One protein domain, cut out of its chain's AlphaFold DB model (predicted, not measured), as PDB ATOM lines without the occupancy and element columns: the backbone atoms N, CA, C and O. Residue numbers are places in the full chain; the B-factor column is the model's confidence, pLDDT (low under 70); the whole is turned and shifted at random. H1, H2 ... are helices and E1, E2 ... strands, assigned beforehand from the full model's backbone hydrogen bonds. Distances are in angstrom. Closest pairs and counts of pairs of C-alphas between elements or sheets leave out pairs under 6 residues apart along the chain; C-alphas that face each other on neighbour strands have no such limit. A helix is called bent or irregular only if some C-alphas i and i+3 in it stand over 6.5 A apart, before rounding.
ATOM      1  N   TYR A  12     174.755 177.722 159.005       97.06
ATOM      2  CA  TYR A  12     174.605 176.919 160.219       97.06
ATOM      3  C   TYR A  12     175.240 177.604 161.432       97.06
ATOM      4  O   TYR A  12     176.115 178.460 161.303       97.06
ATOM      5  N   HIS A  13     174.798 177.193 162.616       97.31
ATOM      6  CA  HIS A  13     175.330 177.595 163.909       97.31
ATOM      7  C   HIS A  13     175.614 176.357 164.763       97.31
ATOM      8  O   HIS A  13     174.850 175.391 164.768       97.31
ATOM      9  N   CYS A  14     176.722 176.387 165.497       97.00
ATOM     10  CA  CYS A  14     177.125 175.324 166.410       97.00
ATOM     11  C   CYS A  14     176.611 175.650 167.817       97.00
ATOM     12  O   CYS A  14     177.159 176.533 168.478       97.00
ATOM     13  N   ASN A  15     175.568 174.959 168.286       94.69
ATOM     14  CA  ASN A  15     175.070 175.154 169.646       94.69
ATOM     15  C   ASN A  15     175.927 174.347 170.634       94.69
ATOM     16  O   ASN A  15     175.747 173.138 170.787       94.69
ATOM     17  N   ALA A  16     176.848 175.037 171.310       91.88
ATOM     18  CA  ALA A  16     177.756 174.448 172.293       91.88
ATOM     19  C   ALA A  16     177.055 173.931 173.563       91.88
ATOM     20  O   ALA A  16     177.564 173.016 174.203       91.88
ATOM     21  N   GLU A  17     175.892 174.479 173.931       90.38
ATOM     22  CA  GLU A  17     175.141 174.041 175.120       90.38
ATOM     23  C   GLU A  17     174.401 172.721 174.873       90.38
ATOM     24  O   GLU A  17     174.299 171.880 175.763       90.38
ATOM     25  N   GLN A  18     173.894 172.536 173.650       91.50
ATOM     26  CA  GLN A  18     173.155 171.336 173.236       91.50
ATOM     27  C   GLN A  18     174.036 170.291 172.536       91.50
ATOM     28  O   GLN A  18     173.575 169.179 172.292       91.50
ATOM     29  N   ASN A  19     175.287 170.637 172.215       91.00
ATOM     30  CA  ASN A  19     176.205 169.842 171.396       91.00
ATOM     31  C   ASN A  19     175.591 169.433 170.039       91.00
ATOM     32  O   ASN A  19     175.660 168.274 169.627       91.00
ATOM     33  N   GLN A  20     174.929 170.382 169.368       95.44
ATOM     34  CA  GLN A  20     174.128 170.144 168.161       95.44
ATOM     35  C   GLN A  20     174.385 171.191 167.072       95.44
ATOM     36  O   GLN A  20     174.697 172.351 167.346       95.44
ATOM     37  N   VAL A  21     174.208 170.774 165.815       97.38
ATOM     38  CA  VAL A  21     174.211 171.666 164.648       97.38
ATOM     39  C   VAL A  21     172.817 172.259 164.477       97.38
ATOM     40  O   VAL A  21     171.837 171.519 164.412       97.38
ATOM     41  N   GLN A  22     172.714 173.576 164.347       97.62
ATOM     42  CA  GLN A  22     171.484 174.254 163.959       97.62
ATOM     43  C   GLN A  22     171.638 174.807 162.542       97.62
ATOM     44  O   GLN A  22     172.481 175.664 162.296       97.62
ATOM     45  N   VAL A  23     170.841 174.315 161.595       96.25
ATOM     46  CA  VAL A  23     170.870 174.753 160.193       96.25
ATOM     47  C   VAL A  23     169.868 175.886 160.008       96.25
ATOM     48  O   VAL A  23     168.683 175.726 160.295       96.25
ATOM     49  N   VAL A  24     170.337 177.040 159.542       95.38
ATOM     50  CA  VAL A  24     169.529 178.233 159.270       95.38
ATOM     51  C   VAL A  24     169.109 178.193 157.808       95.38
ATOM     52  O   VAL A  24     169.951 178.325 156.920       95.38
ATOM     53  N   ILE A  25     167.812 178.007 157.552       89.81
ATOM     54  CA  ILE A  25     167.296 177.915 156.178       89.81
ATOM     55  C   ILE A  25     166.755 179.261 155.682       89.81
ATOM     56  O   ILE A  25     166.848 179.564 154.496       89.81
ATOM     57  N   ASN A  26     166.237 180.107 156.574       85.62
ATOM     58  CA  ASN A  26     165.931 181.507 156.278       85.62
ATOM     59  C   ASN A  26     166.060 182.361 157.555       85.62
ATOM     60  O   ASN A  26     166.322 181.829 158.633       85.62
ATOM     61  N   ALA A  27     165.856 183.676 157.444       86.12
ATOM     62  CA  ALA A  27     166.022 184.627 158.551       86.12
ATOM     63  C   ALA A  27     165.128 184.367 159.786       86.12
ATOM     64  O   ALA A  27     165.407 184.902 160.855       86.12
ATOM     65  N   SER A  28     164.065 183.563 159.661       86.56
ATOM     66  CA  SER A  28     163.117 183.251 160.740       86.56
ATOM     67  C   SER A  28     163.024 181.761 161.096       86.56
ATOM     68  O   SER A  28     162.356 181.417 162.069       86.56
ATOM     69  N   HIS A  29     163.691 180.873 160.348       89.12
ATOM     70  CA  HIS A  29     163.593 179.421 160.507       89.12
ATOM     71  C   HIS A  29     164.976 178.774 160.587       89.12
ATOM     72  O   HIS A  29     165.731 178.722 159.611       89.12
ATOM     73  N   ALA A  30     165.259 178.210 161.759       94.38
ATOM     74  CA  ALA A  30     166.456 177.441 162.041       94.38
ATOM     75  C   ALA A  30     166.066 176.073 162.623       94.38
ATOM     76  O   ALA A  30     165.265 175.990 163.555       94.38
ATOM     77  N   VAL A  31     166.615 174.999 162.059       95.25
ATOM     78  CA  VAL A  31     166.292 173.606 162.393       95.25
ATOM     79  C   VAL A  31     167.484 172.972 163.097       95.25
ATOM     80  O   VAL A  31     168.575 172.893 162.534       95.25
ATOM     81  N   THR A  32     167.286 172.505 164.327       97.19
ATOM     82  CA  THR A  32     168.328 171.805 165.089       97.19
ATOM     83  C   THR A  32     168.381 170.331 164.695       97.19
ATOM     84  O   THR A  32     167.376 169.622 164.760       97.19
ATOM     85  N   CYS A  33     169.561 169.869 164.294       97.50
ATOM     86  CA  CYS A  33     169.838 168.483 163.953       97.50
ATOM     87  C   CYS A  33     169.940 167.624 165.224       97.50
ATOM     88  O   CYS A  33     170.793 167.906 166.069       97.50
ATOM     89  N   PRO A  34     169.119 166.566 165.377       95.44
ATOM     90  CA  PRO A  34     169.122 165.752 166.592       95.44
ATOM     91  C   PRO A  34     170.340 164.820 166.686       95.44
ATOM     92  O   PRO A  34     170.787 164.525 167.793       95.44
ATOM     93  N   TYR A  35     170.861 164.360 165.543       95.06
ATOM     94  CA  TYR A  35     172.040 163.502 165.405       95.06
ATOM     95  C   TYR A  35     172.606 163.570 163.972       95.06
ATOM     96  O   TYR A  35     171.918 163.995 163.039       95.06
ATOM     97  N   ASP A  36     173.858 163.138 163.806       95.50
ATOM     98  CA  ASP A  36     174.554 163.014 162.519       95.50
ATOM     99  C   ASP A  36     173.760 162.132 161.534       95.50
ATOM    100  O   ASP A  36     173.410 160.999 161.863       95.50
ATOM    101  N   GLY A  37     173.491 162.618 160.318       95.38
ATOM    102  CA  GLY A  37     172.751 161.867 159.294       95.38
ATOM    103  C   GLY A  37     171.221 161.885 159.438       95.38
ATOM    104  O   GLY A  37     170.525 161.262 158.638       95.38
ATOM    105  N   ALA A  38     170.660 162.593 160.427       96.25
ATOM    106  CA  ALA A  38     169.208 162.726 160.570       96.25
ATOM    107  C   ALA A  38     168.567 163.385 159.332       96.25
ATOM    108  O   ALA A  38     169.002 164.450 158.897       96.25
ATOM    109  N   MET A  39     167.506 162.784 158.788       95.12
ATOM    110  CA  MET A  39     166.767 163.336 157.647       95.12
ATOM    111  C   MET A  39     165.689 164.319 158.115       95.12
ATOM    112  O   MET A  39     164.734 163.929 158.787       95.12
ATOM    113  N   MET A  40     165.825 165.584 157.725       94.88
ATOM    114  CA  MET A  40     164.956 166.689 158.128       94.88
ATOM    115  C   MET A  40     164.157 167.214 156.928       94.88
ATOM    116  O   MET A  40     164.724 167.489 155.871       94.88
ATOM    117  N   ASN A  41     162.841 167.373 157.088       93.19
ATOM    118  CA  ASN A  41     161.957 167.880 156.032       93.19
ATOM    119  C   ASN A  41     162.106 169.407 155.852       93.19
ATOM    120  O   ASN A  41     162.286 170.136 156.829       93.19
ATOM    121  N   LEU A  42     161.950 169.892 154.617       90.56
ATOM    122  CA  LEU A  42     162.021 171.304 154.210       90.56
ATOM    123  C   LEU A  42     160.662 171.776 153.648       90.56
ATOM    124  O   LEU A  42     160.553 172.045 152.448       90.56
ATOM    125  N   PRO A  43     159.610 171.883 154.486       84.19
ATOM    126  CA  PRO A  43     158.218 171.995 154.034       84.19
ATOM    127  C   PRO A  43     157.888 173.260 153.223       84.19
ATOM    128  O   PRO A  43     156.841 173.305 152.585       84.19
ATOM    129  N   TRP A  44     158.753 174.279 153.238       81.00
ATOM    130  CA  TRP A  44     158.623 175.503 152.433       81.00
ATOM    131  C   TRP A  44     159.227 175.398 151.023       81.00
ATOM    132  O   TRP A  44     158.919 176.250 150.197       81.00
ATOM    133  N   ILE A  45     160.079 174.403 150.734       82.56
ATOM    134  CA  ILE A  45     160.605 174.173 149.373       82.56
ATOM    135  C   ILE A  45     159.667 173.229 148.620       82.56
ATOM    136  O   ILE A  45     159.169 173.550 147.547       82.56
ATOM    137  N   ASN A  46     159.425 172.054 149.202       83.94
ATOM    138  CA  ASN A  46     158.477 171.058 148.721       83.94
ATOM    139  C   ASN A  46     158.074 170.177 149.918       83.94
ATOM    140  O   ASN A  46     158.868 169.994 150.842       83.94
ATOM    141  N   LYS A  47     156.872 169.592 149.903       87.94
ATOM    142  CA  LYS A  47     156.414 168.650 150.940       87.94
ATOM    143  C   LYS A  47     157.360 167.456 151.089       87.94
ATOM    144  O   LYS A  47     157.568 166.981 152.203       87.94
ATOM    145  N   ASP A  48     157.968 167.044 149.980       90.06
ATOM    146  CA  ASP A  48     158.872 165.897 149.905       90.06
ATOM    147  C   ASP A  48     160.358 166.280 149.959       90.06
ATOM    148  O   ASP A  48     161.215 165.398 149.962       90.06
ATOM    149  N   ALA A  49     160.692 167.575 150.038       91.00
ATOM    150  CA  ALA A  49     162.075 168.028 150.164       91.00
ATOM    151  C   ALA A  49     162.645 167.664 151.542       91.00
ATOM    152  O   ALA A  49     162.052 167.969 152.579       91.00
ATOM    153  N   LYS A  50     163.829 167.049 151.554       93.81
ATOM    154  CA  LYS A  50     164.552 166.633 152.757       93.81
ATOM    155  C   LYS A  50     166.038 166.933 152.621       93.81
ATOM    156  O   LYS A  50     166.606 166.792 151.535       93.81
ATOM    157  N   PHE A  51     166.674 167.280 153.735       93.94
ATOM    158  CA  PHE A  51     168.129 167.309 153.848       93.94
ATOM    159  C   PHE A  51     168.621 166.356 154.934       93.94
ATOM    160  O   PHE A  51     167.965 166.142 155.950       93.94
ATOM    161  N   GLU A  52     169.800 165.803 154.700       95.69
ATOM    162  CA  GLU A  52     170.564 165.023 155.662       95.69
ATOM    163  C   GLU A  52     171.391 165.975 156.535       95.69
ATOM    164  O   GLU A  52     172.196 166.760 156.020       95.69
ATOM    165  N   CYS A  53     171.204 165.893 157.852       96.62
ATOM    166  CA  CYS A  53     171.977 166.638 158.835       96.62
ATOM    167  C   CYS A  53     173.476 166.305 158.742       96.62
ATOM    168  O   CYS A  53     173.846 165.129 158.833       96.62
ATOM    169  N   PRO A  54     174.358 167.312 158.591       96.12
ATOM    170  CA  PRO A  54     175.792 167.080 158.474       96.12
ATOM    171  C   PRO A  54     176.366 166.514 159.774       96.12
ATOM    172  O   PRO A  54     175.847 166.771 160.861       96.12
ATOM    173  N   LYS A  55     177.484 165.790 159.665       95.88
ATOM    174  CA  LYS A  55     178.198 165.275 160.837       95.88
ATOM    175  C   LYS A  55     178.709 166.425 161.701       95.88
ATOM    176  O   LYS A  55     179.426 167.289 161.189       95.88
ATOM    177  N   LEU A  56     178.420 166.402 163.003       94.69
ATOM    178  CA  LEU A  56     178.866 167.420 163.963       94.69
ATOM    179  C   LEU A  56     180.391 167.614 163.901       94.69
ATOM    180  O   LEU A  56     180.867 168.746 163.889       94.69
ATOM    181  N   ALA A  57     181.145 166.519 163.747       92.81
ATOM    182  CA  ALA A  57     182.602 166.518 163.575       92.81
ATOM    183  C   ALA A  57     183.104 167.359 162.387       92.81
ATOM    184  O   ALA A  57     184.224 167.865 162.422       92.81
ATOM    185  N   THR A  58     182.306 167.464 161.322       94.62
ATOM    186  CA  THR A  58     182.690 168.100 160.055       94.62
ATOM    187  C   THR A  58     182.383 169.594 160.051       94.62
ATOM    188  O   THR A  58     183.196 170.371 159.563       94.62
ATOM    189  N   VAL A  59     181.231 170.001 160.593       96.19
ATOM    190  CA  VAL A  59     180.793 171.413 160.587       96.19
ATOM    191  C   VAL A  59     181.091 172.150 161.895       96.19
ATOM    192  O   VAL A  59     181.286 173.358 161.888       96.19
ATOM    193  N   CYS A  60     181.185 171.435 163.015       95.81
ATOM    194  CA  CYS A  60     181.471 171.995 164.334       95.81
ATOM    195  C   CYS A  60     182.676 171.276 164.972       95.81
ATOM    196  O   CYS A  60     182.527 170.660 166.030       95.81
ATOM    197  N   PRO A  61     183.883 171.344 164.368       93.06
ATOM    198  CA  PRO A  61     185.065 170.624 164.857       93.06
ATOM    199  C   PRO A  61     185.460 171.020 166.287       93.06
ATOM    200  O   PRO A  61     186.053 170.225 167.006       93.06
ATOM    201  N   ASP A  62     185.079 172.222 166.724       91.31
ATOM    202  CA  ASP A  62     185.274 172.712 168.088       91.31
ATOM    203  C   ASP A  62     184.353 172.066 169.137       91.31
ATOM    204  O   ASP A  62     184.654 172.147 170.326       91.31
ATOM    205  N   LEU A  63     183.254 171.425 168.724       92.81
ATOM    206  CA  LEU A  63     182.329 170.701 169.605       92.81
ATOM    207  C   LEU A  63     182.665 169.206 169.728       92.81
ATOM    208  O   LEU A  63     181.969 168.459 170.409       92.81
ATOM    209  N   ILE A  64     183.749 168.748 169.097       93.19
ATOM    210  CA  ILE A  64     184.237 167.367 169.176       93.19
ATOM    211  C   ILE A  64     185.683 167.391 169.685       93.19
ATOM    212  O   ILE A  64     186.437 168.321 169.406       93.19
ATOM    213  N   CYS A  65     186.108 166.372 170.439       91.44
ATOM    214  CA  CYS A  65     187.505 166.312 170.869       91.44
ATOM    215  C   CYS A  65     188.468 166.200 169.670       91.44
ATOM    216  O   CYS A  65     188.316 165.275 168.860       91.44
ATOM    217  N   PRO A  66     189.505 167.057 169.589       87.56
ATOM    218  CA  PRO A  66     190.472 167.062 168.494       87.56
ATOM    219  C   PRO A  66     191.058 165.676 168.206       87.56
ATOM    220  O   PRO A  66     191.697 165.056 169.060       87.56
ATOM    221  N   GLY A  67     190.799 165.168 166.996       85.75
ATOM    222  CA  GLY A  67     191.254 163.854 166.526       85.75
ATOM    223  C   GLY A  67     190.922 162.686 167.460       85.75
ATOM    224  O   GLY A  67     191.711 161.745 167.545       85.75
ATOM    225  N   ASN A  68     189.809 162.766 168.203       87.69
ATOM    226  CA  ASN A  68     189.396 161.783 169.210       87.69
ATOM    227  C   ASN A  68     190.523 161.423 170.208       87.69
ATOM    228  O   ASN A  68     190.737 160.257 170.551       87.69
ATOM    229  N   CYS A  69     191.307 162.428 170.615       92.06
ATOM    230  CA  CYS A  69     192.450 162.286 171.525       92.06
ATOM    231  C   CYS A  69     193.518 161.283 171.051       92.06
ATOM    232  O   CYS A  69     194.250 160.725 171.869       92.06
ATOM    233  N   SER A  70     193.557 160.990 169.744       90.94
ATOM    234  CA  SER A  70     194.480 160.055 169.086       90.94
ATOM    235  C   SER A  70     194.591 158.666 169.747       90.94
ATOM    236  O   SER A  70     195.627 158.009 169.634       90.94
ATOM    237  N   GLY A  71     193.553 158.212 170.466       89.94
ATOM    238  CA  GLY A  71     193.584 156.964 171.250       89.94
ATOM    239  C   GLY A  71     194.544 156.977 172.457       89.94
ATOM    240  O   GLY A  71     194.918 155.917 172.963       89.94
ATOM    241  N   ARG A  72     194.967 158.170 172.900       93.44
ATOM    242  CA  ARG A  72     195.954 158.446 173.966       93.44
ATOM    243  C   ARG A  72     195.353 159.226 175.147       93.44
ATOM    244  O   ARG A  72     196.059 159.868 175.924       93.44
ATOM    245  N   GLY A  73     194.033 159.179 175.276       92.31
ATOM    246  CA  GLY A  73     193.247 159.855 176.302       92.31
ATOM    247  C   GLY A  73     191.765 159.533 176.141       92.31
ATOM    248  O   GLY A  73     191.387 158.736 175.282       92.31
ATOM    249  N   TYR A  74     190.921 160.178 176.942       92.06
ATOM    250  CA  TYR A  74     189.469 160.174 176.753       92.06
ATOM    251  C   TYR A  74     188.956 161.606 176.603       92.06
ATOM    252  O   TYR A  74     189.528 162.545 177.155       92.06
ATOM    253  N   CYS A  75     187.864 161.772 175.861       92.06
ATOM    254  CA  CYS A  75     187.229 163.071 175.709       92.06
ATOM    255  C   CYS A  75     186.396 163.425 176.947       92.06
ATOM    256  O   CYS A  75     185.561 162.635 177.389       92.06
ATOM    257  N   ASP A  76     186.613 164.615 177.501       91.94
ATOM    258  CA  ASP A  76     185.788 165.188 178.556       91.94
ATOM    259  C   ASP A  76     184.763 166.163 177.967       91.94
ATOM    260  O   ASP A  76     185.060 167.334 177.721       91.94
ATOM    261  N   TYR A  77     183.548 165.655 177.764       88.62
ATOM    262  CA  TYR A  77     182.387 166.407 177.281       88.62
ATOM    263  C   TYR A  77     181.681 167.229 178.379       88.62
ATOM    264  O   TYR A  77     180.661 167.849 178.105       88.62
ATOM    265  N   SER A  78     182.185 167.260 179.623       87.69
ATOM    266  CA  SER A  78     181.591 168.090 180.693       87.69
ATOM    267  C   SER A  78     181.921 169.588 180.581       87.69
ATOM    268  O   SER A  78     181.451 170.389 181.387       87.69
ATOM    269  N   GLN A  79     182.736 169.970 179.595       87.31
ATOM    270  CA  GLN A  79     183.132 171.350 179.307       87.31
ATOM    271  C   GLN A  79     182.444 171.838 178.030       87.31
ATOM    272  O   GLN A  79     182.289 171.069 177.086       87.31
ATOM    273  N   SER A  80     182.120 173.135 177.961       84.06
ATOM    274  CA  SER A  80     181.485 173.773 176.789       84.06
ATOM    275  C   SER A  80     182.288 173.653 175.486       84.06
ATOM    276  O   SER A  80     181.729 173.763 174.401       84.06
ATOM    277  N   LYS A  81     183.598 173.413 175.594       89.25
ATOM    278  CA  LYS A  81     184.459 172.936 174.511       89.25
ATOM    279  C   LYS A  81     185.093 171.621 174.969       89.25
ATOM    280  O   LYS A  81     185.908 171.680 175.896       89.25
ATOM    281  N   PRO A  82     184.747 170.459 174.383       92.12
ATOM    282  CA  PRO A  82     185.273 169.178 174.837       92.12
ATOM    283  C   PRO A  82     186.799 169.130 174.774       92.12
ATOM    284  O   PRO A  82     187.417 169.550 173.793       92.12
ATOM    285  N   ARG A  83     187.425 168.623 175.840       93.25
ATOM    286  CA  ARG A  83     188.889 168.536 175.947       93.25
ATOM    287  C   ARG A  83     189.343 167.113 176.180       93.25
ATOM    288  O   ARG A  83     188.743 166.372 176.953       93.25
ATOM    289  N   CYS A  84     190.461 166.754 175.566       93.50
ATOM    290  CA  CYS A  84     191.113 165.491 175.847       93.50
ATOM    291  C   CYS A  84     191.724 165.500 177.250       93.50
ATOM    292  O   CYS A  84     192.528 166.366 177.588       93.50
ATOM    293  N   LYS A  85     191.346 164.518 178.069       94.31
ATOM    294  CA  LYS A  85     192.037 164.190 179.314       94.31
ATOM    295  C   LYS A  85     193.011 163.055 179.029       94.31
ATOM    296  O   LYS A  85     192.623 161.904 178.818       94.31
ATOM    297  N   CYS A  86     194.277 163.438 178.968       95.00
ATOM    298  CA  CYS A  86     195.392 162.594 178.583       95.00
ATOM    299  C   CYS A  86     195.771 161.596 179.681       95.00
ATOM    300  O   CYS A  86     195.516 161.814 180.868       95.00
ATOM    301  N   CYS A  87     196.355 160.468 179.281       92.94
ATOM    302  CA  CYS A  87     196.666 159.379 180.212       92.94
ATOM    303  C   CYS A  87     197.893 159.670 181.070       92.94
ATOM    304  O   CYS A  87     197.961 159.247 182.224       92.94
TER     305      CYS A  87
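This is residues 12 to 87 of the 554 residues of the protein "Hypothetical protein" of Ditylum brightwellii (UniProt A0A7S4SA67). Two small lobes follow each other along a rod-shaped model: the larger holds a three-stranded sheet, E1 to E3, and a separate two-stranded hairpin, E4 and E5; the smaller is the hairpin of E6 and E7 with the short helix H2 packed on it. The very short helix H1 lies between the hairpins E4-E5 and E6-E7 and only grazes the larger sheet. The printed part has 76 residues, with the elements in the order E1 E2 E3 E4 E5 H1 H2 E6 E7, and its class is mixed, helices and strands. It is loose, with a radius of gyration of the C-alphas of 15.0 A and spans of 51 by 20 by 14 A.

E1, residues 12 to 15, E2, residues 20 to 26, and E3, residues 29 to 32, form a meander, each strand the antiparallel neighbour of the one before. N 13 and O 22 are 2.8 A apart, and N 23 and O 31 are 2.8 A apart. H1, residues 56 to 59, comes closest to E2 at the C-alphas of Val 21 and Leu 56, 6.3 A. E4, residues 39 to 41, and E5, residues 50 to 52, form an antiparallel hairpin, with N 40 and O 51 at 2.8 A; E3 and E4 are only just apart, at 8.2 A. E6, residues 73 to 76, and E7, residues 83 to 86, form another, with N 76 and O 83 at 2.8 A. H2, residues 66 to 71, comes closest to E7 at the C-alphas of Cys 69 and Cys 84, 5.5 A. H2 is only just irregular, C-alphas 68 and 71 being 6.7 A apart; 0 of its 2 O i to N i+4 pairs but 3 of its 3 O i to N i+3 pairs are within hydrogen-bond range, and H1 is too short for an O i to N i+4 pair.

E1 begins at C-alpha 12 (174.605, 176.919, 160.219). E2, the longest strand, measures 18.4 A, and H2 measures 10.9 A. E7 ends at C-alpha 86 (195.392, 162.594, 178.583).

The C-alphas of Asn 46 and Cys 87 are the two farthest apart, 50.9 A. The printed part has no cut and no long link, and no printed residue is under pLDDT 70.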